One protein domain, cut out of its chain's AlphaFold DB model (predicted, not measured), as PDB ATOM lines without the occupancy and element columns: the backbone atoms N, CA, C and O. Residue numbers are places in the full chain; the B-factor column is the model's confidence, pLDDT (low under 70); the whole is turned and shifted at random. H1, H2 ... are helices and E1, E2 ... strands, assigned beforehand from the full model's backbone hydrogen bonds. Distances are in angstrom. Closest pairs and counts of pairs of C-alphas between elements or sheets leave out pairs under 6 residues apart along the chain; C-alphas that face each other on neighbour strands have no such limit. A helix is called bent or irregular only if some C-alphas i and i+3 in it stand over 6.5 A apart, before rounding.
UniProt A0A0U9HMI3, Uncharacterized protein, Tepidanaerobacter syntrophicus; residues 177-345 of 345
ATOM      1  N   PRO A 177     -27.436  36.305   8.998       92.75
ATOM      2  CA  PRO A 177     -26.461  35.269   8.678       92.75
ATOM      3  C   PRO A 177     -26.507  34.913   7.179       92.75
ATOM      4  O   PRO A 177     -27.574  34.529   6.692       92.75
ATOM      5  N   PRO A 178     -25.402  35.068   6.428       91.75
ATOM      6  CA  PRO A 178     -25.367  34.877   4.972       91.75
ATOM      7  C   PRO A 178     -25.834  33.503   4.519       91.75
ATOM      8  O   PRO A 178     -26.556  33.374   3.538       91.75
ATOM      9  N   GLU A 179     -25.442  32.474   5.259       94.94
ATOM     10  CA  GLU A 179     -25.802  31.084   5.022       94.94
ATOM     11  C   GLU A 179     -27.297  30.810   5.226       94.94
ATOM     12  O   GLU A 179     -27.797  29.782   4.772       94.94
ATOM     13  N   SER A 180     -28.004  31.731   5.885       96.38
ATOM     14  CA  SER A 180     -29.448  31.708   6.125       96.38
ATOM     15  C   SER A 180     -30.199  32.825   5.392       96.38
ATOM     16  O   SER A 180     -31.381  33.059   5.675       96.38
ATOM     17  N   ALA A 181     -29.531  33.513   4.463       93.44
ATOM     18  CA  ALA A 181     -30.142  34.469   3.553       93.44
ATOM     19  C   ALA A 181     -30.563  33.757   2.258       93.44
ATOM     20  O   ALA A 181     -29.761  33.082   1.615       93.44
ATOM     21  N   GLY A 182     -31.831  33.897   1.882       94.12
ATOM     22  CA  GLY A 182     -32.390  33.355   0.643       94.12
ATOM     23  C   GLY A 182     -33.127  34.426  -0.155       94.12
ATOM     24  O   GLY A 182     -33.452  35.493   0.367       94.12
ATOM     25  N   MET A 183     -33.439  34.124  -1.411       94.69
ATOM     26  CA  MET A 183     -34.292  34.964  -2.248       94.69
ATOM     27  C   MET A 183     -35.270  34.087  -3.022       94.69
ATOM     28  O   MET A 183     -34.892  33.058  -3.571       94.69
ATOM     29  N   ALA A 184     -36.529  34.496  -3.066       95.94
ATOM     30  CA  ALA A 184     -37.551  33.884  -3.902       95.94
ATOM     31  C   ALA A 184     -38.430  34.973  -4.518       95.94
ATOM     32  O   ALA A 184     -38.351  36.134  -4.140       95.94
ATOM     33  N   LEU A 185     -39.274  34.588  -5.462       94.88
ATOM     34  CA  LEU A 185     -40.375  35.406  -5.960       94.88
ATOM     35  C   LEU A 185     -41.661  34.601  -5.784       94.88
ATOM     36  O   LEU A 185     -41.591  33.397  -5.523       94.88
ATOM     37  N   SER A 186     -42.837  35.209  -5.942       98.00
ATOM     38  CA  SER A 186     -44.007  34.365  -6.194       98.00
ATOM     39  C   SER A 186     -43.843  33.651  -7.549       98.00
ATOM     40  O   SER A 186     -43.161  34.168  -8.441       98.00
ATOM     41  N   PRO A 187     -44.465  32.480  -7.755       98.69
ATOM     42  CA  PRO A 187     -44.443  31.803  -9.051       98.69
ATOM     43  C   PRO A 187     -44.916  32.676 -10.222       98.69
ATOM     44  O   PRO A 187     -44.287  32.656 -11.279       98.69
ATOM     45  N   LEU A 188     -45.959  33.495 -10.032       98.69
ATOM     46  CA  LEU A 188     -46.427  34.402 -11.083       98.69
ATOM     47  C   LEU A 188     -45.441  35.549 -11.331       98.69
ATOM     48  O   LEU A 188     -45.202  35.886 -12.488       98.69
ATOM     49  N   ASP A 189     -44.856  36.119 -10.272       98.19
ATOM     50  CA  ASP A 189     -43.828  37.163 -10.394       98.19
ATOM     51  C   ASP A 189     -42.612  36.630 -11.164       98.19
ATOM     52  O   ASP A 189     -42.127  37.285 -12.078       98.19
ATOM     53  N   TYR A 190     -42.181  35.393 -10.896       97.88
ATOM     54  CA  TYR A 190     -41.086  34.770 -11.642       97.88
ATOM     55  C   TYR A 190     -41.392  34.658 -13.142       97.88
ATOM     56  O   TYR A 190     -40.560  35.005 -13.981       97.88
ATOM     57  N   ILE A 191     -42.589  34.181 -13.497       98.31
ATOM     58  CA  ILE A 191     -42.999  34.051 -14.903       98.31
ATOM     59  C   ILE A 191     -43.093  35.434 -15.561       98.31
ATOM     60  O   ILE A 191     -42.661  35.593 -16.705       98.31
ATOM     61  N   ALA A 192     -43.631  36.430 -14.856       97.12
ATOM     62  CA  ALA A 192     -43.743  37.799 -15.341       97.12
ATOM     63  C   ALA A 192     -42.366  38.429 -15.595       97.12
ATOM     64  O   ALA A 192     -42.103  38.891 -16.704       97.12
ATOM     65  N   ASP A 193     -41.483  38.396 -14.600       94.56
ATOM     66  CA  ASP A 193     -40.216  39.128 -14.616       94.56
ATOM     67  C   ASP A 193     -39.168  38.474 -15.515       94.56
ATOM     68  O   ASP A 193     -38.400  39.166 -16.185       94.56
ATOM     69  N   PHE A 194     -39.121  37.138 -15.532       94.69
ATOM     70  CA  PHE A 194     -38.062  36.410 -16.226       94.69
ATOM     71  C   PHE A 194     -38.512  35.822 -17.563       94.69
ATOM     72  O   PHE A 194     -37.683  35.701 -18.458       94.69
ATOM     73  N   LEU A 195     -39.784  35.456 -17.751       97.31
ATOM     74  CA  LEU A 195     -40.191  34.675 -18.930       97.31
ATOM     75  C   LEU A 195     -41.045  35.464 -19.926       97.31
ATOM     76  O   LEU A 195     -40.675  35.574 -21.096       97.31
ATOM     77  N   ARG A 196     -42.192  35.992 -19.495       96.75
ATOM     78  CA  ARG A 196     -43.207  36.581 -20.392       96.75
ATOM     79  C   ARG A 196     -43.134  38.093 -20.527       96.75
ATOM     80  O   ARG A 196     -43.740  38.643 -21.450       96.75
ATOM     81  N   GLY A 197     -42.427  38.758 -19.620       95.38
ATOM     82  CA  GLY A 197     -42.535  40.199 -19.449       95.38
ATOM     83  C   GLY A 197     -43.909  40.605 -18.909       95.38
ATOM     84  O   GLY A 197     -44.905  39.871 -18.997       95.38
ATOM     85  N   PHE A 198     -43.982  41.825 -18.393       95.19
ATOM     86  CA  PHE A 198     -45.207  42.421 -17.878       95.19
ATOM     87  C   PHE A 198     -46.325  42.484 -18.931       95.19
ATOM     88  O   PHE A 198     -47.482  42.155 -18.657       95.19
ATOM     89  N   LYS A 199     -46.004  42.873 -20.172       95.25
ATOM     90  CA  LYS A 199     -47.017  42.969 -21.237       95.25
ATOM     91  C   LYS A 199     -47.592  41.596 -21.590       95.25
ATOM     92  O   LYS A 199     -48.803  41.481 -21.782       95.25
ATOM     93  N   GLY A 200     -46.729  40.585 -21.709       97.31
ATOM     94  CA  GLY A 200     -47.127  39.225 -22.063       97.31
ATOM     95  C   GLY A 200     -48.028  38.624 -20.993       97.31
ATOM     96  O   GLY A 200     -49.160  38.244 -21.290       97.31
ATOM     97  N   ILE A 201     -47.583  38.649 -19.734       97.94
ATOM     98  CA  ILE A 201     -48.314  37.996 -18.645       97.94
ATOM     99  C   ILE A 201     -49.706  38.603 -18.416       97.94
ATOM    100  O   ILE A 201     -50.674  37.875 -18.213       97.94
ATOM    101  N   VAL A 202     -49.856  39.930 -18.532       96.81
ATOM    102  CA  VAL A 202     -51.162  40.602 -18.382       96.81
ATOM    103  C   VAL A 202     -52.134  40.216 -19.503       96.81
ATOM    104  O   VAL A 202     -53.345  40.127 -19.276       96.81
ATOM    105  N   MET A 203     -51.633  39.983 -20.719       97.25
ATOM    106  CA  MET A 203     -52.458  39.485 -21.822       97.25
ATOM    107  C   MET A 203     -52.865  38.025 -21.605       97.25
ATOM    108  O   MET A 203     -54.025  37.676 -21.838       97.25
ATOM    109  N   ASP A 204     -51.937  37.198 -21.138       98.25
ATOM    110  CA  ASP A 204     -52.127  35.757 -20.979       98.25
ATOM    111  C   ASP A 204     -53.103  35.439 -19.840       98.25
ATOM    112  O   ASP A 204     -54.003  34.623 -20.022       98.25
ATOM    113  N   LEU A 205     -53.074  36.206 -18.743       98.06
ATOM    114  CA  LEU A 205     -54.076  36.152 -17.665       98.06
ATOM    115  C   LEU A 205     -55.526  36.348 -18.150       98.06
ATOM    116  O   LEU A 205     -56.472  35.975 -17.460       98.06
ATOM    117  N   ARG A 206     -55.732  36.948 -19.330       96.50
ATOM    118  CA  ARG A 206     -57.061  37.083 -19.950       96.50
ATOM    119  C   ARG A 206     -57.356  36.016 -20.997       96.50
ATOM    120  O   ARG A 206     -58.526  35.717 -21.214       96.50
ATOM    121  N   ARG A 207     -56.335  35.533 -21.706       97.94
ATOM    122  CA  ARG A 207     -56.489  34.676 -22.892       97.94
ATOM    123  C   ARG A 207     -56.381  33.190 -22.578       97.94
ATOM    124  O   ARG A 207     -57.086  32.414 -23.208       97.94
ATOM    125  N   CYS A 208     -55.510  32.830 -21.645       98.00
ATOM    126  CA  CYS A 208     -55.230  31.460 -21.227       98.00
ATOM    127  C   CYS A 208     -54.922  31.388 -19.713       98.00
ATOM    128  O   CYS A 208     -53.865  30.888 -19.316       98.00
ATOM    129  N   PRO A 209     -55.805  31.909 -18.833       98.12
ATOM    130  CA  PRO A 209     -55.574  31.940 -17.384       98.12
ATOM    131  C   PRO A 209     -55.280  30.559 -16.782       98.12
ATOM    132  O   PRO A 209     -54.483  30.454 -15.853       98.12
ATOM    133  N   GLU A 210     -55.879  29.501 -17.326       98.44
ATOM    134  CA  GLU A 210     -55.624  28.116 -16.934       98.44
ATOM    135  C   GLU A 210     -54.167  27.705 -17.176       98.44
ATOM    136  O   GLU A 210     -53.545  27.119 -16.294       98.44
ATOM    137  N   LYS A 211     -53.575  28.103 -18.310       98.62
ATOM    138  CA  LYS A 211     -52.163  27.832 -18.610       98.62
ATOM    139  C   LYS A 211     -51.227  28.613 -17.705       98.62
ATOM    140  O   LYS A 211     -50.208  28.083 -17.271       98.62
ATOM    141  N   VAL A 212     -51.588  29.851 -17.370       98.81
ATOM    142  CA  VAL A 212     -50.832  30.645 -16.395       98.81
ATOM    143  C   VAL A 212     -50.850  29.967 -15.021       98.81
ATOM    144  O   VAL A 212     -49.802  29.850 -14.389       98.81
ATOM    145  N   ALA A 213     -52.007  29.475 -14.571       98.81
ATOM    146  CA  ALA A 213     -52.125  28.758 -13.303       98.81
ATOM    147  C   ALA A 213     -51.325  27.444 -13.293       98.81
ATOM    148  O   ALA A 213     -50.571  27.195 -12.352       98.81
ATOM    149  N   GLU A 214     -51.419  26.639 -14.358       98.88
ATOM    150  CA  GLU A 214     -50.619  25.415 -14.530       98.88
ATOM    151  C   GLU A 214     -49.111  25.714 -14.498       98.88
ATOM    152  O   GLU A 214     -48.342  24.990 -13.868       98.88
ATOM    153  N   ALA A 215     -48.681  26.814 -15.120       98.88
ATOM    154  CA  ALA A 215     -47.290  27.255 -15.109       98.88
ATOM    155  C   ALA A 215     -46.812  27.667 -13.706       98.88
ATOM    156  O   ALA A 215     -45.701  27.307 -13.310       98.88
ATOM    157  N   CYS A 216     -47.649  28.373 -12.937       98.88
ATOM    158  CA  CYS A 216     -47.365  28.706 -11.540       98.88
ATOM    159  C   CYS A 216     -47.188  27.444 -10.677       98.88
ATOM    160  O   CYS A 216     -46.269  27.378  -9.859       98.88
ATOM    161  N   GLU A 217     -48.034  26.429 -10.868       98.81
ATOM    162  CA  GLU A 217     -47.908  25.139 -10.177       98.81
ATOM    163  C   GLU A 217     -46.628  24.396 -10.584       98.81
ATOM    164  O   GLU A 217     -45.913  23.873  -9.726       98.81
ATOM    165  N   ALA A 218     -46.290  24.395 -11.877       98.81
ATOM    166  CA  ALA A 218     -45.110  23.707 -12.391       98.81
ATOM    167  C   ALA A 218     -43.796  24.293 -11.842       98.81
ATOM    168  O   ALA A 218     -42.883  23.542 -11.490       98.81
ATOM    169  N   ILE A 219     -43.685  25.624 -11.737       98.69
ATOM    170  CA  ILE A 219     -42.457  26.288 -11.265       98.69
ATOM    171  C   ILE A 219     -42.328  26.314  -9.733       98.69
ATOM    172  O   ILE A 219     -41.220  26.470  -9.213       98.69
ATOM    173  N   LEU A 220     -43.422  26.117  -8.987       98.75
ATOM    174  CA  LEU A 220     -43.454  26.202  -7.521       98.75
ATOM    175  C   LEU A 220     -42.320  25.418  -6.815       98.75
ATOM    176  O   LEU A 220     -41.651  26.009  -5.961       98.75
ATOM    177  N   PRO A 221     -42.014  24.144  -7.148       98.44
ATOM    178  CA  PRO A 221     -40.925  23.415  -6.490       98.44
ATOM    179  C   PRO A 221     -39.552  24.071  -6.687       98.44
ATOM    180  O   PRO A 221     -38.718  24.055  -5.778       98.44
ATOM    181  N   MET A 222     -39.313  24.669  -7.859       98.25
ATOM    182  CA  MET A 222     -38.074  25.395  -8.144       98.25
ATOM    183  C   MET A 222     -37.997  26.694  -7.346       98.25
ATOM    184  O   MET A 222     -36.940  26.985  -6.792       98.25
ATOM    185  N   ILE A 223     -39.106  27.427  -7.220       98.38
ATOM    186  CA  ILE A 223     -39.181  28.645  -6.401       98.38
ATOM    187  C   ILE A 223     -38.906  28.341  -4.927       98.38
ATOM    188  O   ILE A 223     -38.093  29.021  -4.303       98.38
ATOM    189  N   VAL A 224     -39.510  27.285  -4.374       98.50
ATOM    190  CA  VAL A 224     -39.245  26.866  -2.987       98.50
ATOM    191  C   VAL A 224     -37.777  26.480  -2.809       98.50
ATOM    192  O   VAL A 224     -37.157  26.870  -1.819       98.50
ATOM    193  N   LYS A 225     -37.192  25.747  -3.767       97.75
ATOM    194  CA  LYS A 225     -35.763  25.403  -3.743       97.75
ATOM    195  C   LYS A 225     -34.880  26.652  -3.787       97.75
ATOM    196  O   LYS A 225     -33.939  26.728  -3.009       97.75
ATOM    197  N   MET A 226     -35.197  27.614  -4.651       95.94
ATOM    198  CA  MET A 226     -34.478  28.886  -4.780       95.94
ATOM    199  C   MET A 226     -34.544  29.713  -3.487       95.94
ATOM    200  O   MET A 226     -33.536  30.254  -3.048       95.94
ATOM    201  N   GLY A 227     -35.710  29.736  -2.836       96.75
ATOM    202  CA  GLY A 227     -35.918  30.436  -1.571       96.75
ATOM    203  C   GLY A 227     -35.347  29.742  -0.337       96.75
ATOM    204  O   GLY A 227     -35.275  30.369   0.720       96.75
ATOM    205  N   THR A 228     -34.973  28.464  -0.430       97.88
ATOM    206  CA  THR A 228     -34.445  27.690   0.699       97.88
ATOM    207  C   THR A 228     -32.935  27.930   0.819       97.88
ATOM    208  O   THR A 228     -32.192  27.471  -0.050       97.88
ATOM    209  N   PRO A 229     -32.448  28.610   1.875       97.00
ATOM    210  CA  PRO A 229     -31.017  28.851   2.029       97.00
ATOM    211  C   PRO A 229     -30.261  27.574   2.450       97.00
ATOM    212  O   PRO A 229     -30.885  26.617   2.922       97.00
ATOM    213  N   PRO A 230     -28.918  27.550   2.329       96.75
ATOM    214  CA  PRO A 230     -28.090  26.417   2.754       96.75
ATOM    215  C   PRO A 230     -28.261  26.028   4.228       96.75
ATOM    216  O   PRO A 230     -28.220  24.844   4.564       96.75
ATOM    217  N   VAL A 231     -28.455  27.015   5.106       97.88
ATOM    218  CA  VAL A 231     -28.677  26.825   6.541       97.88
ATOM    219  C   VAL A 231     -30.017  27.428   6.920       97.88
ATOM    220  O   VAL A 231     -30.210  28.642   6.848       97.88
ATOM    221  N   ILE A 232     -30.942  26.586   7.375       97.75
ATOM    222  CA  ILE A 232     -32.247  27.053   7.834       97.75
ATOM    223  C   ILE A 232     -32.120  27.680   9.216       97.75
ATOM    224  O   ILE A 232     -31.548  27.083  10.129       97.75
ATOM    225  N   SER A 233     -32.672  28.880   9.373       95.38
ATOM    226  CA  SER A 233     -32.645  29.585  10.647       95.38
ATOM    227  C   SER A 233     -33.812  30.553  10.773       95.38
ATOM    228  O   SER A 233     -34.067  31.363   9.882       95.38
ATOM    229  N   LYS A 234     -34.438  30.577  11.952       92.69
ATOM    230  CA  LYS A 234     -35.421  31.610  12.312       92.69
ATOM    231  C   LYS A 234     -34.818  33.020  12.392       92.69
ATOM    232  O   LYS A 234     -35.535  34.006  12.244       92.69
ATOM    233  N   TYR A 235     -33.503  33.126  12.612       94.62
ATOM    234  CA  TYR A 235     -32.769  34.398  12.571       94.62
ATOM    235  C   TYR A 235     -32.317  34.764  11.150       94.62
ATOM    236  O   TYR A 235     -31.934  35.909  10.898       94.62
ATOM    237  N   GLY A 236     -32.413  33.806  10.225       94.25
ATOM    238  CA  GLY A 236     -32.286  34.009   8.792       94.25
ATOM    239  C   GLY A 236     -33.454  34.787   8.192       94.25
ATOM    240  O   GLY A 236     -34.345  35.296   8.892       94.25
ATOM    241  N   GLN A 237     -33.424  34.894   6.867       93.81
ATOM    242  CA  GLN A 237     -34.478  35.534   6.095       93.81
ATOM    243  C   GLN A 237     -34.440  35.096   4.628       93.81
ATOM    244  O   GLN A 237     -33.395  35.165   3.986       93.81
ATOM    245  N   THR A 238     -35.585  34.700   4.079       97.19
ATOM    246  CA  THR A 238     -35.787  34.609   2.628       97.19
ATOM    247  C   THR A 238     -36.533  35.846   2.159       97.19
ATOM    248  O   THR A 238     -37.675  36.066   2.568       97.19
ATOM    249  N   PHE A 239     -35.881  36.667   1.338       96.31
ATOM    250  CA  PHE A 239     -36.470  37.881   0.786       96.31
ATOM    251  C   PHE A 239     -37.346  37.572  -0.435       96.31
ATOM    252  O   PHE A 239     -36.946  36.787  -1.295       96.31
ATOM    253  N   MET A 240     -38.520  38.199  -0.515       97.50
ATOM    254  CA  MET A 240     -39.455  38.070  -1.633       97.50
ATOM    255  C   MET A 240     -39.987  39.439  -2.077       97.50
ATOM    256  O   MET A 240     -40.870  39.974  -1.406       97.50
ATOM    257  N   PRO A 241     -39.490  40.022  -3.180       95.69
ATOM    258  CA  PRO A 241     -40.165  41.147  -3.822       95.69
ATOM    259  C   PRO A 241     -41.418  40.648  -4.560       95.69
ATOM    260  O   PRO A 241     -41.393  39.559  -5.144       95.69
ATOM    261  N   LEU A 242     -42.518  41.402  -4.496       97.31
ATOM    262  CA  LEU A 242     -43.826  40.974  -5.000       97.31
ATOM    263  C   LEU A 242     -44.437  42.046  -5.902       97.31
ATOM    264  O   LEU A 242     -44.993  43.033  -5.420       97.31
ATOM    265  N   HIS A 243     -44.397  41.814  -7.213       96.44
ATOM    266  CA  HIS A 243     -44.643  42.848  -8.215       96.44
ATOM    267  C   HIS A 243     -46.063  42.814  -8.805       96.44
ATOM    268  O   HIS A 243     -46.655  43.860  -9.068       96.44
ATOM    269  N   MET A 244     -46.630  41.628  -9.044       97.62
ATOM    270  CA  MET A 244     -47.800  41.458  -9.911       97.62
ATOM    271  C   MET A 244     -49.140  41.713  -9.225       97.62
ATOM    272  O   MET A 244     -50.059  42.203  -9.880       97.62
ATOM    273  N   ALA A 245     -49.288  41.400  -7.934       97.19
ATOM    274  CA  ALA A 245     -50.597  41.413  -7.270       97.19
ATOM    275  C   ALA A 245     -51.388  42.737  -7.388       97.19
ATOM    276  O   ALA A 245     -52.605  42.669  -7.618       97.19
ATOM    277  N   PRO A 246     -50.767  43.934  -7.299       96.62
ATOM    278  CA  PRO A 246     -51.468  45.205  -7.500       96.62
ATOM    279  C   PRO A 246     -52.126  45.330  -8.881       96.62
ATOM    280  O   PRO A 246     -53.171  45.969  -9.010       96.62
ATOM    281  N   PHE A 247     -51.559  44.686  -9.902       96.38
ATOM    282  CA  PHE A 247     -52.037  44.732 -11.285       96.38
ATOM    283  C   PHE A 247     -53.092  43.664 -11.605       96.38
ATOM    284  O   PHE A 247     -53.660  43.665 -12.699       96.38
ATOM    285  N   LEU A 248     -53.387  42.768 -10.659       97.31
ATOM    286  CA  LEU A 248     -54.375  41.710 -10.834       97.31
ATOM    287  C   LEU A 248     -55.797  42.183 -10.497       97.31
ATOM    288  O   LEU A 248     -56.037  43.006  -9.599       97.31
ATOM    289  N   ARG A 249     -56.771  41.594 -11.201       96.75
ATOM    290  CA  ARG A 249     -58.154  41.535 -10.711       96.75
ATOM    291  C   ARG A 249     -58.171  40.657  -9.464       96.75
ATOM    292  O   ARG A 249     -57.432  39.679  -9.405       96.75
ATOM    293  N   THR A 250     -59.065  40.947  -8.521       96.69
ATOM    294  CA  THR A 250     -59.200  40.148  -7.292       96.69
ATOM    295  C   THR A 250     -59.389  38.658  -7.594       96.69
ATOM    296  O   THR A 250     -58.711  37.834  -7.000       96.69
ATOM    297  N   SER A 251     -60.191  38.317  -8.608       97.19
ATOM    298  CA  SER A 251     -60.379  36.927  -9.036       97.19
ATOM    299  C   SER A 251     -59.097  36.260  -9.546       97.19
ATOM    300  O   SER A 251     -58.892  35.078  -9.301       97.19
ATOM    301  N   ASP A 252     -58.237  36.982 -10.270       98.19
ATOM    302  CA  ASP A 252     -56.980  36.413 -10.777       98.19
ATOM    303  C   ASP A 252     -55.978  36.251  -9.628       98.19
ATOM    304  O   ASP A 252     -55.238  35.271  -9.575       98.19
ATOM    305  N   PHE A 253     -55.989  37.179  -8.667       98.56
ATOM    306  CA  PHE A 253     -55.209  37.031  -7.445       98.56
ATOM    307  C   PHE A 253     -55.630  35.773  -6.678       98.56
ATOM    308  O   PHE A 253     -54.794  34.914  -6.427       98.56
ATOM    309  N   GLU A 254     -56.917  35.629  -6.370       98.25
ATOM    310  CA  GLU A 254     -57.456  34.516  -5.578       98.25
ATOM    311  C   GLU A 254     -57.246  33.152  -6.247       98.25
ATOM    312  O   GLU A 254     -56.888  32.187  -5.576       98.25
ATOM    313  N   ASN A 255     -57.437  33.069  -7.568       97.94
ATOM    314  CA  ASN A 255     -57.433  31.789  -8.279       97.94
ATOM    315  C   ASN A 255     -56.076  31.407  -8.892       97.94
ATOM    316  O   ASN A 255     -55.866  30.231  -9.175       97.94
ATOM    317  N   ILE A 256     -55.165  32.362  -9.129       98.56
ATOM    318  CA  ILE A 256     -53.903  32.114  -9.859       98.56
ATOM    319  C   ILE A 256     -52.681  32.485  -9.013       98.56
ATOM    320  O   ILE A 256     -51.753  31.686  -8.882       98.56
ATOM    321  N   TYR A 257     -52.662  33.684  -8.426       98.62
ATOM    322  CA  TYR A 257     -51.505  34.171  -7.662       98.62
ATOM    323  C   TYR A 257     -51.428  33.534  -6.268       98.62
ATOM    324  O   TYR A 257     -50.445  32.880  -5.917       98.62
ATOM    325  N   TRP A 258     -52.486  33.712  -5.477       98.69
ATOM    326  CA  TRP A 258     -52.570  33.348  -4.067       98.69
ATOM    327  C   TRP A 258     -52.278  31.872  -3.775       98.69
ATOM    328  O   TRP A 258     -51.501  31.621  -2.847       98.69
ATOM    329  N   PRO A 259     -52.806  30.887  -4.536       98.69
ATOM    330  CA  PRO A 259     -52.638  29.477  -4.189       98.69
ATOM    331  C   PRO A 259     -51.168  29.052  -4.151       98.69
ATOM    332  O   PRO A 259     -50.726  28.386  -3.218       98.69
ATOM    333  N   THR A 260     -50.378  29.478  -5.136       98.81
ATOM    334  CA  THR A 260     -48.961  29.100  -5.233       98.81
ATOM    335  C   THR A 260     -48.047  30.046  -4.451       98.81
ATOM    336  O   THR A 260     -47.037  29.610  -3.891       98.81
ATOM    337  N   PHE A 261     -48.424  31.322  -4.328       98.69
ATOM    338  CA  PHE A 261     -47.726  32.289  -3.483       98.69
ATOM    339  C   PHE A 261     -47.769  31.892  -1.999       98.69
ATOM    340  O   PHE A 261     -46.721  31.737  -1.371       98.69
ATOM    341  N   SER A 262     -48.962  31.652  -1.448       98.56
ATOM    342  CA  SER A 262     -49.131  31.251  -0.044       98.56
ATOM    343  C   SER A 262     -48.431  29.921   0.259       98.56
ATOM    344  O   SER A 262     -47.744  29.805   1.273       98.56
ATOM    345  N   ARG A 263     -48.494  28.945  -0.662       98.69
ATOM    346  CA  ARG A 263     -47.766  27.668  -0.553       98.69
ATOM    347  C   ARG A 263     -46.248  27.835  -0.594       98.69
ATOM    348  O   ARG A 263     -45.559  27.094   0.101       98.69
ATOM    349  N   THR A 264     -45.721  28.800  -1.353       98.56
ATOM    350  CA  THR A 264     -44.288  29.144  -1.307       98.56
ATOM    351  C   THR A 264     -43.886  29.591   0.097       98.56
ATOM    352  O   THR A 264     -42.922  29.068   0.655       98.56
ATOM    353  N   ILE A 265     -44.647  30.517   0.690       98.44
ATOM    354  CA  ILE A 265     -44.374  31.029   2.040       98.44
ATOM    355  C   ILE A 265     -44.509  29.913   3.078       98.44
ATOM    356  O   ILE A 265     -43.617  29.744   3.910       98.44
ATOM    357  N   GLN A 266     -45.577  29.115   3.001       98.56
ATOM    358  CA  GLN A 266     -45.805  27.990   3.906       98.56
ATOM    359  C   GLN A 266     -44.655  26.979   3.843       98.56
ATOM    360  O   GLN A 266     -44.121  26.602   4.879       98.56
ATOM    361  N   ALA A 267     -44.200  26.604   2.643       98.44
ATOM    362  CA  ALA A 267     -43.117  25.635   2.481       98.44
ATOM    363  C   ALA A 267     -41.774  26.116   3.063       98.44
ATOM    364  O   ALA A 267     -40.963  25.295   3.497       98.44
ATOM    365  N   LEU A 268     -41.517  27.429   3.068       98.00
ATOM    366  CA  LEU A 268     -40.343  28.015   3.723       98.00
ATOM    367  C   LEU A 268     -40.523  28.049   5.247       98.00
ATOM    368  O   LEU A 268     -39.626  27.624   5.980       98.00
ATOM    369  N   ALA A 269     -41.699  28.471   5.719       97.00
ATOM    370  CA  ALA A 269     -42.029  28.499   7.140       97.00
ATOM    371  C   ALA A 269     -41.971  27.101   7.780       97.00
ATOM    372  O   ALA A 269     -41.392  26.953   8.855       97.00
ATOM    373  N   ASP A 270     -42.460  26.063   7.092       97.69
ATOM    374  CA  ASP A 270     -42.432  24.663   7.545       97.69
ATOM    375  C   ASP A 270     -41.007  24.134   7.756       97.69
ATOM    376  O   ASP A 270     -40.774  23.255   8.587       97.69
ATOM    377  N   LYS A 271     -40.022  24.679   7.030       97.06
ATOM    378  CA  LYS A 271     -38.603  24.355   7.236       97.06
ATOM    379  C   LYS A 271     -38.020  25.054   8.468       97.06
ATOM    380  O   LYS A 271     -36.935  24.682   8.905       97.06
ATOM    381  N   GLY A 272     -38.705  26.057   9.016       95.94
ATOM    382  CA  GLY A 272     -38.191  26.970  10.039       95.94
ATOM    383  C   GLY A 272     -37.469  28.192   9.464       95.94
ATOM    384  O   GLY A 272     -36.747  28.870  10.196       95.94
ATOM    385  N   GLN A 273     -37.636  28.470   8.165       97.00
ATOM    386  CA  GLN A 273     -37.066  29.640   7.505       97.00
ATOM    387  C   GLN A 273     -38.072  30.790   7.519       97.00
ATOM    388  O   GLN A 273     -39.195  30.666   7.033       97.00
ATOM    389  N   ARG A 274     -37.656  31.945   8.041       94.94
ATOM    390  CA  ARG A 274     -38.498  33.144   8.064       94.94
ATOM    391  C   ARG A 274     -38.542  33.814   6.690       94.94
ATOM    392  O   ARG A 274     -37.503  33.996   6.057       94.94
ATOM    393  N   VAL A 275     -39.724  34.260   6.272       96.75
ATOM    394  CA  VAL A 275     -39.921  35.037   5.040       96.75
ATOM    395  C   VAL A 275     -39.992  36.529   5.352       96.75
ATOM    396  O   VAL A 275     -40.619  36.942   6.328       96.75
ATOM    397  N   PHE A 276     -39.354  37.330   4.503       96.38
ATOM    398  CA  PHE A 276     -39.544  38.770   4.429       96.38
ATOM    399  C   PHE A 276     -39.997  39.159   3.041       96.38
ATOM    400  O   PHE A 276     -39.231  39.079   2.086       96.38
ATOM    401  N   MET A 277     -41.247  39.574   2.945       97.31
ATOM    402  CA  MET A 277     -41.850  39.979   1.690       97.31
ATOM    403  C   MET A 277     -41.956  41.496   1.600       97.31
ATOM    404  O   MET A 277     -42.262  42.163   2.591       97.31
ATOM    405  N   PHE A 278     -41.711  42.023   0.404       97.31
ATOM    406  CA  PHE A 278     -41.960  43.413   0.058       97.31
ATOM    407  C   PHE A 278     -43.157  43.480  -0.885       97.31
ATOM    408  O   PHE A 278     -43.103  43.001  -2.014       97.31
ATOM    409  N   CYS A 279     -44.248  44.041  -0.382       98.00
ATOM    410  CA  CYS A 279     -45.465  44.316  -1.121       98.00
ATOM    411  C   CYS A 279     -45.272  45.603  -1.937       98.00
ATOM    412  O   CYS A 279     -45.498  46.696  -1.402       98.00
ATOM    413  N   ASP A 280     -44.851  45.475  -3.201       95.62
ATOM    414  CA  ASP A 280     -44.728  46.621  -4.109       95.62
ATOM    415  C   ASP A 280     -46.103  47.224  -4.395       95.62
ATOM    416  O   ASP A 280     -47.097  46.517  -4.570       95.62
ATOM    417  N   HIS A 281     -46.158  48.546  -4.478       96.06
ATOM    418  CA  HIS A 281     -47.372  49.325  -4.644       96.06
ATOM    419  C   HIS A 281     -48.411  49.093  -3.516       96.06
ATOM    420  O   HIS A 281     -48.070  49.004  -2.337       96.06
ATOM    421  N   ASP A 282     -49.708  49.110  -3.847       96.81
ATOM    422  CA  ASP A 282     -50.817  49.059  -2.887       96.81
ATOM    423  C   ASP A 282     -51.429  47.648  -2.820       96.81
ATOM    424  O   ASP A 282     -52.006  47.145  -3.791       96.81
ATOM    425  N   TRP A 283     -51.330  47.033  -1.636       98.00
ATOM    426  CA  TRP A 283     -51.837  45.692  -1.318       98.00
ATOM    427  C   TRP A 283     -53.063  45.691  -0.392       98.00
ATOM    428  O   TRP A 283     -53.481  44.634   0.084       98.00
ATOM    429  N   MET A 284     -53.685  46.847  -0.143       98.00
ATOM    430  CA  MET A 284     -54.792  47.005   0.813       98.00
ATOM    431  C   MET A 284     -55.982  46.071   0.534       98.00
ATOM    432  O   MET A 284     -56.682  45.661   1.459       98.00
ATOM    433  N   ARG A 285     -56.196  45.687  -0.733       97.06
ATOM    434  CA  ARG A 285     -57.258  44.752  -1.155       97.06
ATOM    435  C   ARG A 285     -57.068  43.323  -0.639       97.06
ATOM    436  O   ARG A 285     -58.036  42.573  -0.599       97.06
ATOM    437  N   TYR A 286     -55.849  42.947  -0.254       98.12
ATOM    438  CA  TYR A 286     -55.486  41.561   0.049       98.12
ATOM    439  C   TYR A 286     -55.097  41.339   1.512       98.12
ATOM    440  O   TYR A 286     -54.606  40.267   1.849       98.12
ATOM    441  N   LEU A 287     -55.333  42.310   2.404       98.44
ATOM    442  CA  LEU A 287     -54.952  42.189   3.818       98.44
ATOM    443  C   LEU A 287     -55.565  40.957   4.502       98.44
ATOM    444  O   LEU A 287     -54.898  40.335   5.318       98.44
ATOM    445  N   ASP A 288     -56.792  40.568   4.150       98.12
ATOM    446  CA  ASP A 288     -57.421  39.381   4.749       98.12
ATOM    447  C   ASP A 288     -56.711  38.086   4.325       98.12
ATOM    448  O   ASP A 288     -56.467  37.229   5.165       98.12
ATOM    449  N   HIS A 289     -56.253  38.000   3.072       98.56
ATOM    450  CA  HIS A 289     -55.412  36.896   2.603       98.56
ATOM    451  C   HIS A 289     -54.053  36.907   3.313       98.56
ATOM    452  O   HIS A 289     -53.618  35.897   3.856       98.56
ATOM    453  N   LEU A 290     -53.390  38.068   3.382       98.44
ATOM    454  CA  LEU A 290     -52.094  38.195   4.056       98.44
ATOM    455  C   LEU A 290     -52.162  37.783   5.535       98.44
ATOM    456  O   LEU A 290     -51.176  37.278   6.066       98.44
ATOM    457  N   TYR A 291     -53.309  37.946   6.200       98.44
ATOM    458  CA  TYR A 291     -53.506  37.467   7.567       98.44
ATOM    459  C   TYR A 291     -53.374  35.941   7.689       98.44
ATOM    460  O   TYR A 291     -52.863  35.457   8.694       98.44
ATOM    461  N   GLU A 292     -53.761  35.178   6.667       97.88
ATOM    462  CA  GLU A 292     -53.717  33.709   6.675       97.88
ATOM    463  C   GLU A 292     -52.293  33.139   6.617       97.88
ATOM    464  O   GLU A 292     -52.085  31.974   6.959       97.88
ATOM    465  N   LEU A 293     -51.301  33.953   6.233       98.25
ATOM    466  CA  LEU A 293     -49.899  33.536   6.174       98.25
ATOM    467  C   LEU A 293     -49.393  32.999   7.533       98.25
ATOM    468  O   LEU A 293     -49.981  33.288   8.589       98.25
ATOM    469  N   PRO A 294     -48.288  32.229   7.539       97.00
ATOM    470  CA  PRO A 294     -47.650  31.768   8.768       97.00
ATOM    471  C   PRO A 294     -47.356  32.911   9.743       97.00
ATOM    472  O   PRO A 294     -46.992  34.014   9.331       97.00
ATOM    473  N   GLU A 295     -47.496  32.644  11.042       95.00
ATOM    474  CA  GLU A 295     -47.177  33.622  12.086       95.00
ATOM    475  C   GLU A 295     -45.723  34.088  11.990       95.00
ATOM    476  O   GLU A 295     -44.839  33.335  11.578       95.00
ATOM    477  N   ASN A 296     -45.466  35.330  12.398       92.88
ATOM    478  CA  ASN A 296     -44.153  35.974  12.316       92.88
ATOM    479  C   ASN A 296     -43.601  36.135  10.887       92.88
ATOM    480  O   ASN A 296     -42.403  36.386  10.719       92.88
ATOM    481  N   THR A 297     -44.448  36.053   9.855       96.56
ATOM    482  CA  THR A 297     -44.066  36.511   8.512       96.56
ATOM    483  C   THR A 297     -43.736  38.003   8.579       96.56
ATOM    484  O   THR A 297     -44.496  38.796   9.141       96.56
ATOM    485  N   CYS A 298     -42.583  38.400   8.033       96.88
ATOM    486  CA  CYS A 298     -42.207  39.806   7.947       96.88
ATOM    487  C   CYS A 298     -42.779  40.402   6.657       96.88
ATOM    488  O   CYS A 298     -42.419  39.962   5.567       96.88
ATOM    489  N   ILE A 299     -43.633  41.416   6.767       98.06
ATOM    490  CA  ILE A 299     -44.304  42.047   5.629       98.06
ATOM    491  C   ILE A 299     -43.952  43.533   5.608       98.06
ATOM    492  O   ILE A 299     -44.318  44.285   6.514       98.06
ATOM    493  N   ALA A 300     -43.229  43.957   4.576       97.25
ATOM    494  CA  ALA A 300     -43.013  45.363   4.276       97.25
ATOM    495  C   ALA A 300     -43.993  45.839   3.203       97.25
ATOM    496  O   ALA A 300     -44.199  45.149   2.210       97.25
ATOM    497  N   PHE A 301     -44.559  47.027   3.391       97.81
ATOM    498  CA  PHE A 301     -45.461  47.659   2.426       97.81
ATOM    499  C   PHE A 301     -44.824  48.907   1.822       97.81
ATOM    500  O   PHE A 301     -44.255  49.718   2.555       97.81
ATOM    501  N   GLU A 302     -44.951  49.095   0.507       96.38
ATOM    502  CA  GLU A 302     -44.585  50.362  -0.132       96.38
ATOM    503  C   GLU A 302     -45.629  51.447   0.176       96.38
ATOM    504  O   GLU A 302     -45.291  52.510   0.704       96.38
ATOM    505  N   PHE A 303     -46.907  51.149  -0.088       96.44
ATOM    506  CA  PHE A 303     -48.033  52.055   0.141       96.44
ATOM    507  C   PHE A 303     -49.175  51.384   0.913       96.44
ATOM    508  O   PHE A 303     -49.306  50.161   0.948       96.44
ATOM    509  N   GLY A 304     -50.029  52.211   1.515       96.00
ATOM    510  CA  GLY A 304     -51.242  51.785   2.212       96.00
ATOM    511  C   GLY A 304     -51.542  52.642   3.440       96.00
ATOM    512  O   GLY A 304     -50.789  53.559   3.774       96.00
ATOM    513  N   ASP A 305     -52.651  52.338   4.117       96.75
ATOM    514  CA  ASP A 305     -52.995  52.966   5.394       96.75
ATOM    515  C   ASP A 305     -52.302  52.212   6.550       96.75
ATOM    516  O   ASP A 305     -52.670  51.065   6.836       96.75
ATOM    517  N   PRO A 306     -51.325  52.828   7.248       96.19
ATOM    518  CA  PRO A 306     -50.583  52.168   8.321       96.19
ATOM    519  C   PRO A 306     -51.474  51.698   9.475       96.19
ATOM    520  O   PRO A 306     -51.183  50.664  10.078       96.19
ATOM    521  N   LYS A 307     -52.562  52.415   9.785       95.94
ATOM    522  CA  LYS A 307     -53.454  52.061  10.897       95.94
ATOM    523  C   LYS A 307     -54.247  50.809  10.568       95.94
ATOM    524  O   LYS A 307     -54.286  49.891  11.380       95.94
ATOM    525  N   VAL A 308     -54.815  50.751   9.365       97.81
ATOM    526  CA  VAL A 308     -55.588  49.590   8.904       97.81
ATOM    527  C   VAL A 308     -54.689  48.360   8.763       97.81
ATOM    528  O   VAL A 308     -55.063  47.277   9.210       97.81
ATOM    529  N   ILE A 309     -53.483  48.518   8.202       98.12
ATOM    530  CA  ILE A 309     -52.501  47.427   8.091       98.12
ATOM    531  C   ILE A 309     -52.133  46.897   9.483       98.12
ATOM    532  O   ILE A 309     -52.177  45.688   9.715       98.12
ATOM    533  N   LYS A 310     -51.817  47.788  10.431       96.50
ATOM    534  CA  LYS A 310     -51.488  47.423  11.817       96.50
ATOM    535  C   LYS A 310     -52.650  46.727  12.522       96.50
ATOM    536  O   LYS A 310     -52.425  45.724  13.192       96.50
ATOM    537  N   GLU A 311     -53.871  47.230  12.364       97.38
ATOM    538  CA  GLU A 311     -55.075  46.647  12.962       97.38
ATOM    539  C   GLU A 311     -55.337  45.228  12.447       97.38
ATOM    540  O   GLU A 311     -55.559  44.319  13.251       97.38
ATOM    541  N   LYS A 312     -55.267  45.026  11.124       98.06
ATOM    542  CA  LYS A 312     -55.531  43.724  10.503       98.06
ATOM    543  C   LYS A 312     -54.405  42.719  10.732       98.06
ATOM    544  O   LYS A 312     -54.681  41.581  11.088       98.06
ATOM    545  N   LEU A 313     -53.147  43.116  10.541       98.25
ATOM    546  CA  LEU A 313     -52.018  42.178  10.451       98.25
ATOM    547  C   LEU A 313     -51.103  42.168  11.682       98.25
ATOM    548  O   LEU A 313     -50.448  41.161  11.956       98.25
ATOM    549  N   GLY A 314     -51.060  43.254  12.457       95.31
ATOM    550  CA  GLY A 314     -50.032  43.478  13.482       95.31
ATOM    551  C   GLY A 314     -50.101  42.560  14.706       95.31
ATOM    552  O   GLY A 314     -49.175  42.553  15.510       95.31
ATOM    553  N   LYS A 315     -51.178  41.778  14.866       94.19
ATOM    554  CA  LYS A 315     -51.285  40.755  15.924       94.19
ATOM    555  C   LYS A 315     -50.581  39.444  15.576       94.19
ATOM    556  O   LYS A 315     -50.346  38.644  16.473       94.19
ATOM    557  N   ARG A 316     -50.317  39.205  14.289       95.81
ATOM    558  CA  ARG A 316     -49.825  37.922  13.766       95.81
ATOM    559  C   ARG A 316     -48.480  38.051  13.054       95.81
ATOM    560  O   ARG A 316     -47.673  37.127  13.106       95.81
ATOM    561  N   HIS A 317     -48.244  39.198  12.418       97.31
ATOM    562  CA  HIS A 317     -47.113  39.431  11.520       97.31
ATOM    563  C   HIS A 317     -46.229  40.582  11.986       97.31
ATOM    564  O   HIS A 317     -46.660  41.469  12.724       97.31
ATOM    565  N   ILE A 318     -44.986  40.589  11.502       96.06
ATOM    566  CA  ILE A 318     -44.020  41.661  11.750       96.06
ATOM    567  C   ILE A 318     -44.113  42.650  10.589       96.06
ATOM    568  O   ILE A 318     -43.866  42.288   9.442       96.06
ATOM    569  N   LEU A 319     -44.470  43.899  10.877       96.44
ATOM    570  CA  LEU A 319     -44.763  44.908   9.856       96.44
ATOM    571  C   LEU A 319     -43.605  45.893   9.671       96.44
ATOM    572  O   LEU A 319     -42.949  46.285  10.638       96.44
ATOM    573  N   SER A 320     -43.366  46.311   8.428       95.06
ATOM    574  CA  SER A 320     -42.364  47.322   8.066       95.06
ATOM    575  C   SER A 320     -42.794  48.141   6.836       95.06
ATOM    576  O   SER A 320     -43.849  47.901   6.249       95.06
ATOM    577  N   GLY A 321     -41.969  49.108   6.427       94.25
ATOM    578  CA  GLY A 321     -42.206  49.955   5.254       94.25
ATOM    579  C   GLY A 321     -43.035  51.211   5.543       94.25
ATOM    580  O   GLY A 321     -42.920  51.804   6.615       94.25
ATOM    581  N   LEU A 322     -43.830  51.638   4.558       95.44
ATOM    582  CA  LEU A 322     -44.763  52.779   4.569       95.44
ATOM    583  C   LEU A 322     -44.141  54.176   4.720       95.44
ATOM    584  O   LEU A 322     -44.844  55.179   4.590       95.44
ATOM    585  N   TYR A 323     -42.833  54.281   4.967       94.00
ATOM    586  CA  TYR A 323     -42.164  55.577   4.959       94.00
ATOM    587  C   TYR A 323     -42.057  56.110   3.519       94.00
ATOM    588  O   TYR A 323     -41.451  55.453   2.669       94.00
ATOM    589  N   PRO A 324     -42.583  57.312   3.217       92.06
ATOM    590  CA  PRO A 324     -42.570  57.841   1.860       92.06
ATOM    591  C   PRO A 324     -41.156  58.285   1.472       92.06
ATOM    592  O   PRO A 324     -40.720  59.384   1.807       92.06
ATOM    593  N   MET A 325     -40.433  57.454   0.721       88.94
ATOM    594  CA  MET A 325     -39.039  57.727   0.333       88.94
ATOM    595  C   MET A 325     -38.855  59.058  -0.414       88.94
ATOM    596  O   MET A 325     -37.792  59.673  -0.331       88.94
ATOM    597  N   THR A 326     -39.894  59.557  -1.087       91.50
ATOM    598  CA  THR A 326     -39.898  60.878  -1.734       91.50
ATOM    599  C   THR A 326     -39.665  62.028  -0.752       91.50
ATOM    600  O   THR A 326     -39.018  63.006  -1.131       91.50
ATOM    601  N   TYR A 327     -40.081  61.895   0.515       94.19
ATOM    602  CA  TYR A 327     -39.850  62.909   1.550       94.19
ATOM    603  C   TYR A 327     -38.363  63.183   1.749       94.19
ATOM    604  O   TYR A 327     -37.981  64.339   1.905       94.19
ATOM    605  N   LEU A 328     -37.509  62.160   1.647       89.69
ATOM    606  CA  LEU A 328     -36.060  62.327   1.798       89.69
ATOM    607  C   LEU A 328     -35.454  63.251   0.729       89.69
ATOM    608  O   LEU A 328     -34.362  63.779   0.922       89.69
ATOM    609  N   LYS A 329     -36.155  63.449  -0.395       91.06
ATOM    610  CA  LYS A 329     -35.748  64.349  -1.476       91.06
ATOM    611  C   LYS A 329     -36.457  65.702  -1.424       91.06
ATOM    612  O   LYS A 329     -35.856  66.702  -1.809       91.06
ATOM    613  N   THR A 330     -37.733  65.732  -1.045       95.62
ATOM    614  CA  THR A 330     -38.591  66.913  -1.241       95.62
ATOM    615  C   THR A 330     -38.995  67.628   0.042       95.62
ATOM    616  O   THR A 330     -39.389  68.787  -0.037       95.62
ATOM    617  N   ALA A 331     -38.937  66.963   1.196       96.88
ATOM    618  CA  ALA A 331     -39.399  67.508   2.466       96.88
ATOM    619  C   ALA A 331     -38.241  68.085   3.296       96.88
ATOM    620  O   ALA A 331     -37.069  67.744   3.127       96.88
ATOM    621  N   THR A 332     -38.576  68.961   4.236       97.56
ATOM    622  CA  THR A 332     -37.640  69.447   5.247       97.56
ATOM    623  C   THR A 332     -37.294  68.344   6.249       97.56
ATOM    624  O   THR A 332     -38.031  67.374   6.445       97.56
ATOM    625  N   LYS A 333     -36.180  68.524   6.968       96.00
ATOM    626  CA  LYS A 333     -35.785  67.622   8.060       96.00
ATOM    627  C   LYS A 333     -36.905  67.439   9.093       96.00
ATOM    628  O   LYS A 333     -37.109  66.326   9.566       96.00
ATOM    629  N   GLN A 334     -37.603  68.517   9.453       97.81
ATOM    630  CA  GLN A 334     -38.645  68.467  10.478       97.81
ATOM    631  C   GLN A 334     -39.857  67.661   9.998       97.81
ATOM    632  O   GLN A 334     -40.306  66.776  10.715       97.81
ATOM    633  N   GLU A 335     -40.299  67.862   8.756       97.69
ATOM    634  CA  GLU A 335     -41.377  67.064   8.154       97.69
ATOM    635  C   GLU A 335     -41.012  65.577   8.055       97.69
ATOM    636  O   GLU A 335     -41.849  64.717   8.322       97.69
ATOM    637  N   CYS A 336     -39.752  65.257   7.734       96.00
ATOM    638  CA  CYS A 336     -39.269  63.875   7.734       96.00
ATOM    639  C   CYS A 336     -39.361  63.237   9.130       96.00
ATOM    640  O   CYS A 336     -39.768  62.078   9.256       96.00
ATOM    641  N   VAL A 337     -38.989  63.988  10.174       95.31
ATOM    642  CA  VAL A 337     -39.059  63.550  11.576       95.31
ATOM    643  C   VAL A 337     -40.507  63.387  12.030       95.31
ATOM    644  O   VAL A 337     -40.826  62.400  12.688       95.31
ATOM    645  N   ASP A 338     -41.385  64.322  11.684       96.62
ATOM    646  CA  ASP A 338     -42.789  64.273  12.091       96.62
ATOM    647  C   ASP A 338     -43.527  63.125  11.397       96.62
ATOM    648  O   ASP A 338     -44.251  62.386  12.063       96.62
ATOM    649  N   LYS A 339     -43.236  62.868  10.115       95.81
ATOM    650  CA  LYS A 339     -43.735  61.679   9.409       95.81
ATOM    651  C   LYS A 339     -43.223  60.376  10.033       95.81
ATOM    652  O   LYS A 339     -43.989  59.429  10.178       95.81
ATOM    653  N   ALA A 340     -41.952  60.317  10.441       93.94
ATOM    654  CA  ALA A 340     -41.417  59.140  11.132       93.94
ATOM    655  C   ALA A 340     -42.126  58.900  12.473       93.94
ATOM    656  O   ALA A 340     -42.465  57.765  12.790       93.94
ATOM    657  N   LYS A 341     -42.386  59.962  13.248       94.31
ATOM    658  CA  LYS A 341     -43.140  59.867  14.507       94.31
ATOM    659  C   LYS A 341     -44.569  59.397  14.277       94.31
ATOM    660  O   LYS A 341     -45.024  58.543  15.022       94.31
ATOM    661  N   GLU A 342     -45.249  59.920  13.259       93.62
ATOM    662  CA  GLU A 342     -46.611  59.517  12.891       93.62
ATOM    663  C   GLU A 342     -46.723  58.004  12.661       93.62
ATOM    664  O   GLU A 342     -47.665  57.395  13.152       93.62
ATOM    665  N   LEU A 343     -45.747  57.392  11.985       92.62
ATOM    666  CA  LEU A 343     -45.743  55.953  11.683       92.62
ATOM    667  C   LEU A 343     -45.400  55.051  12.883       92.62
ATOM    668  O   LEU A 343     -45.596  53.840  12.812       92.62
ATOM    669  N   LEU A 344     -44.877  55.610  13.980       88.31
ATOM    670  CA  LEU A 344     -44.562  54.847  15.193       88.31
ATOM    671  C   LEU A 344     -45.781  54.638  16.112       88.31
ATOM    672  O   LEU A 344     -45.722  53.773  16.990       88.31
ATOM    673  N   PHE A 345     -46.867  55.398  15.926       64.12
ATOM    674  CA  PHE A 345     -48.106  55.315  16.712       64.12
ATOM    675  C   PHE A 345     -49.185  54.551  15.942       64.12
ATOM    676  O   PHE A 345     -49.792  53.628  16.545       64.12
TER     677      PHE A 345
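Overview. This is residues 177 to 345 of the 345 residues of an uncharacterized protein of Tepidanaerobacter syntrophicus (UniProt A0A0U9HMI3). Picture a twisted wall of five parallel strands, with H2, H3 and H5 over one face, the bent H1 packing on H2 and H3, and H4 packing on H5. Beyond the E5 edge, H6 and H7 make an arm, of which residues 329 to 334 stick out. The printed part has 169 residues, with seven named helices and five strands along the chain as E1 H1 H2 E2 H3 E3 H4 E4 H5 E5 H6 H7; the sheet order is E1 E2 E3 E4 E5. The class is mixed, helices and strands; the whole is compact, with a radius of gyration of the C-alphas of 16.9 A and spans of 51 by 38 by 28 A.

Along the chain. Find C-alpha 181 at (-30.142, 34.469, 3.553), where E1 runs to residue 183. H1, residues 187 to 207, was assigned as one helix by its hydrogen bonds but is bent, with C-alphas 195 and 198 9.3 A apart: its arms are H1a, 187 to 195, and H1b, 198 to 207. Next come H2, 209 to 227, 25.3 A; E2, 237 to 242; H3, 250 to 270, 27.2 A; E3, 275 to 282, 19.4 A; H4, 284 to 292; E4, 298 to 303; H5, 306 to 313; E5, 318 to 321; H6, 327 to 330; and H7, 333 to 344, which ends at C-alpha 344 (-44.562, 54.847, 15.193).

Arrangement. In the sheet look for N 182 and O 237, 2.9 A, for E1 and E2; N 240 and O 276, 2.8 A, for E2 and E3; N 279 and O 300, 2.8 A, for E3 and E4; N 299 and O 318, 2.8 A, for E4 and E5. It has two layers, the helices H2, H3 and H5 being on one face. Each successive strand pair makes a strand-helix-strand unit, parallel neighbours joined through helices, with a right-handed crossover. H2 touches H3 at a shallow tilt of 20 degrees, the same way, closest at the C-alphas of Ala 213 and Ile 256, 5.1 A. H1a touches H2, about perpendicular at 88 degrees, closest at the C-alphas of Pro 187 and Cys 216, 4.9 A. H4 touches H5, closest at the C-alphas of Tyr 291 and Leu 313, 5.7 A. H6 and H7 only just touch, only at the corner, with 3 pairs of C-alphas within 8 A, the closest Tyr 327 and Cys 336, 6.3 A. Every O i to N i+4 pair is within hydrogen-bond range in H1a, H5 and H7; H1b has 5 of 6, H2 13 of 15, H3 14 of 17, and H4 2 of 5 beside 4 of 6 O i to N i+3 pairs, while H6 is too short for an i+4 pair.

Size, cuts and confidence. The two C-alphas farthest apart, Lys 211 and Gln 334, are 51.8 A apart. The printed part has no cut and no long link. Confidence is under 70 at residue 345, the chain's last.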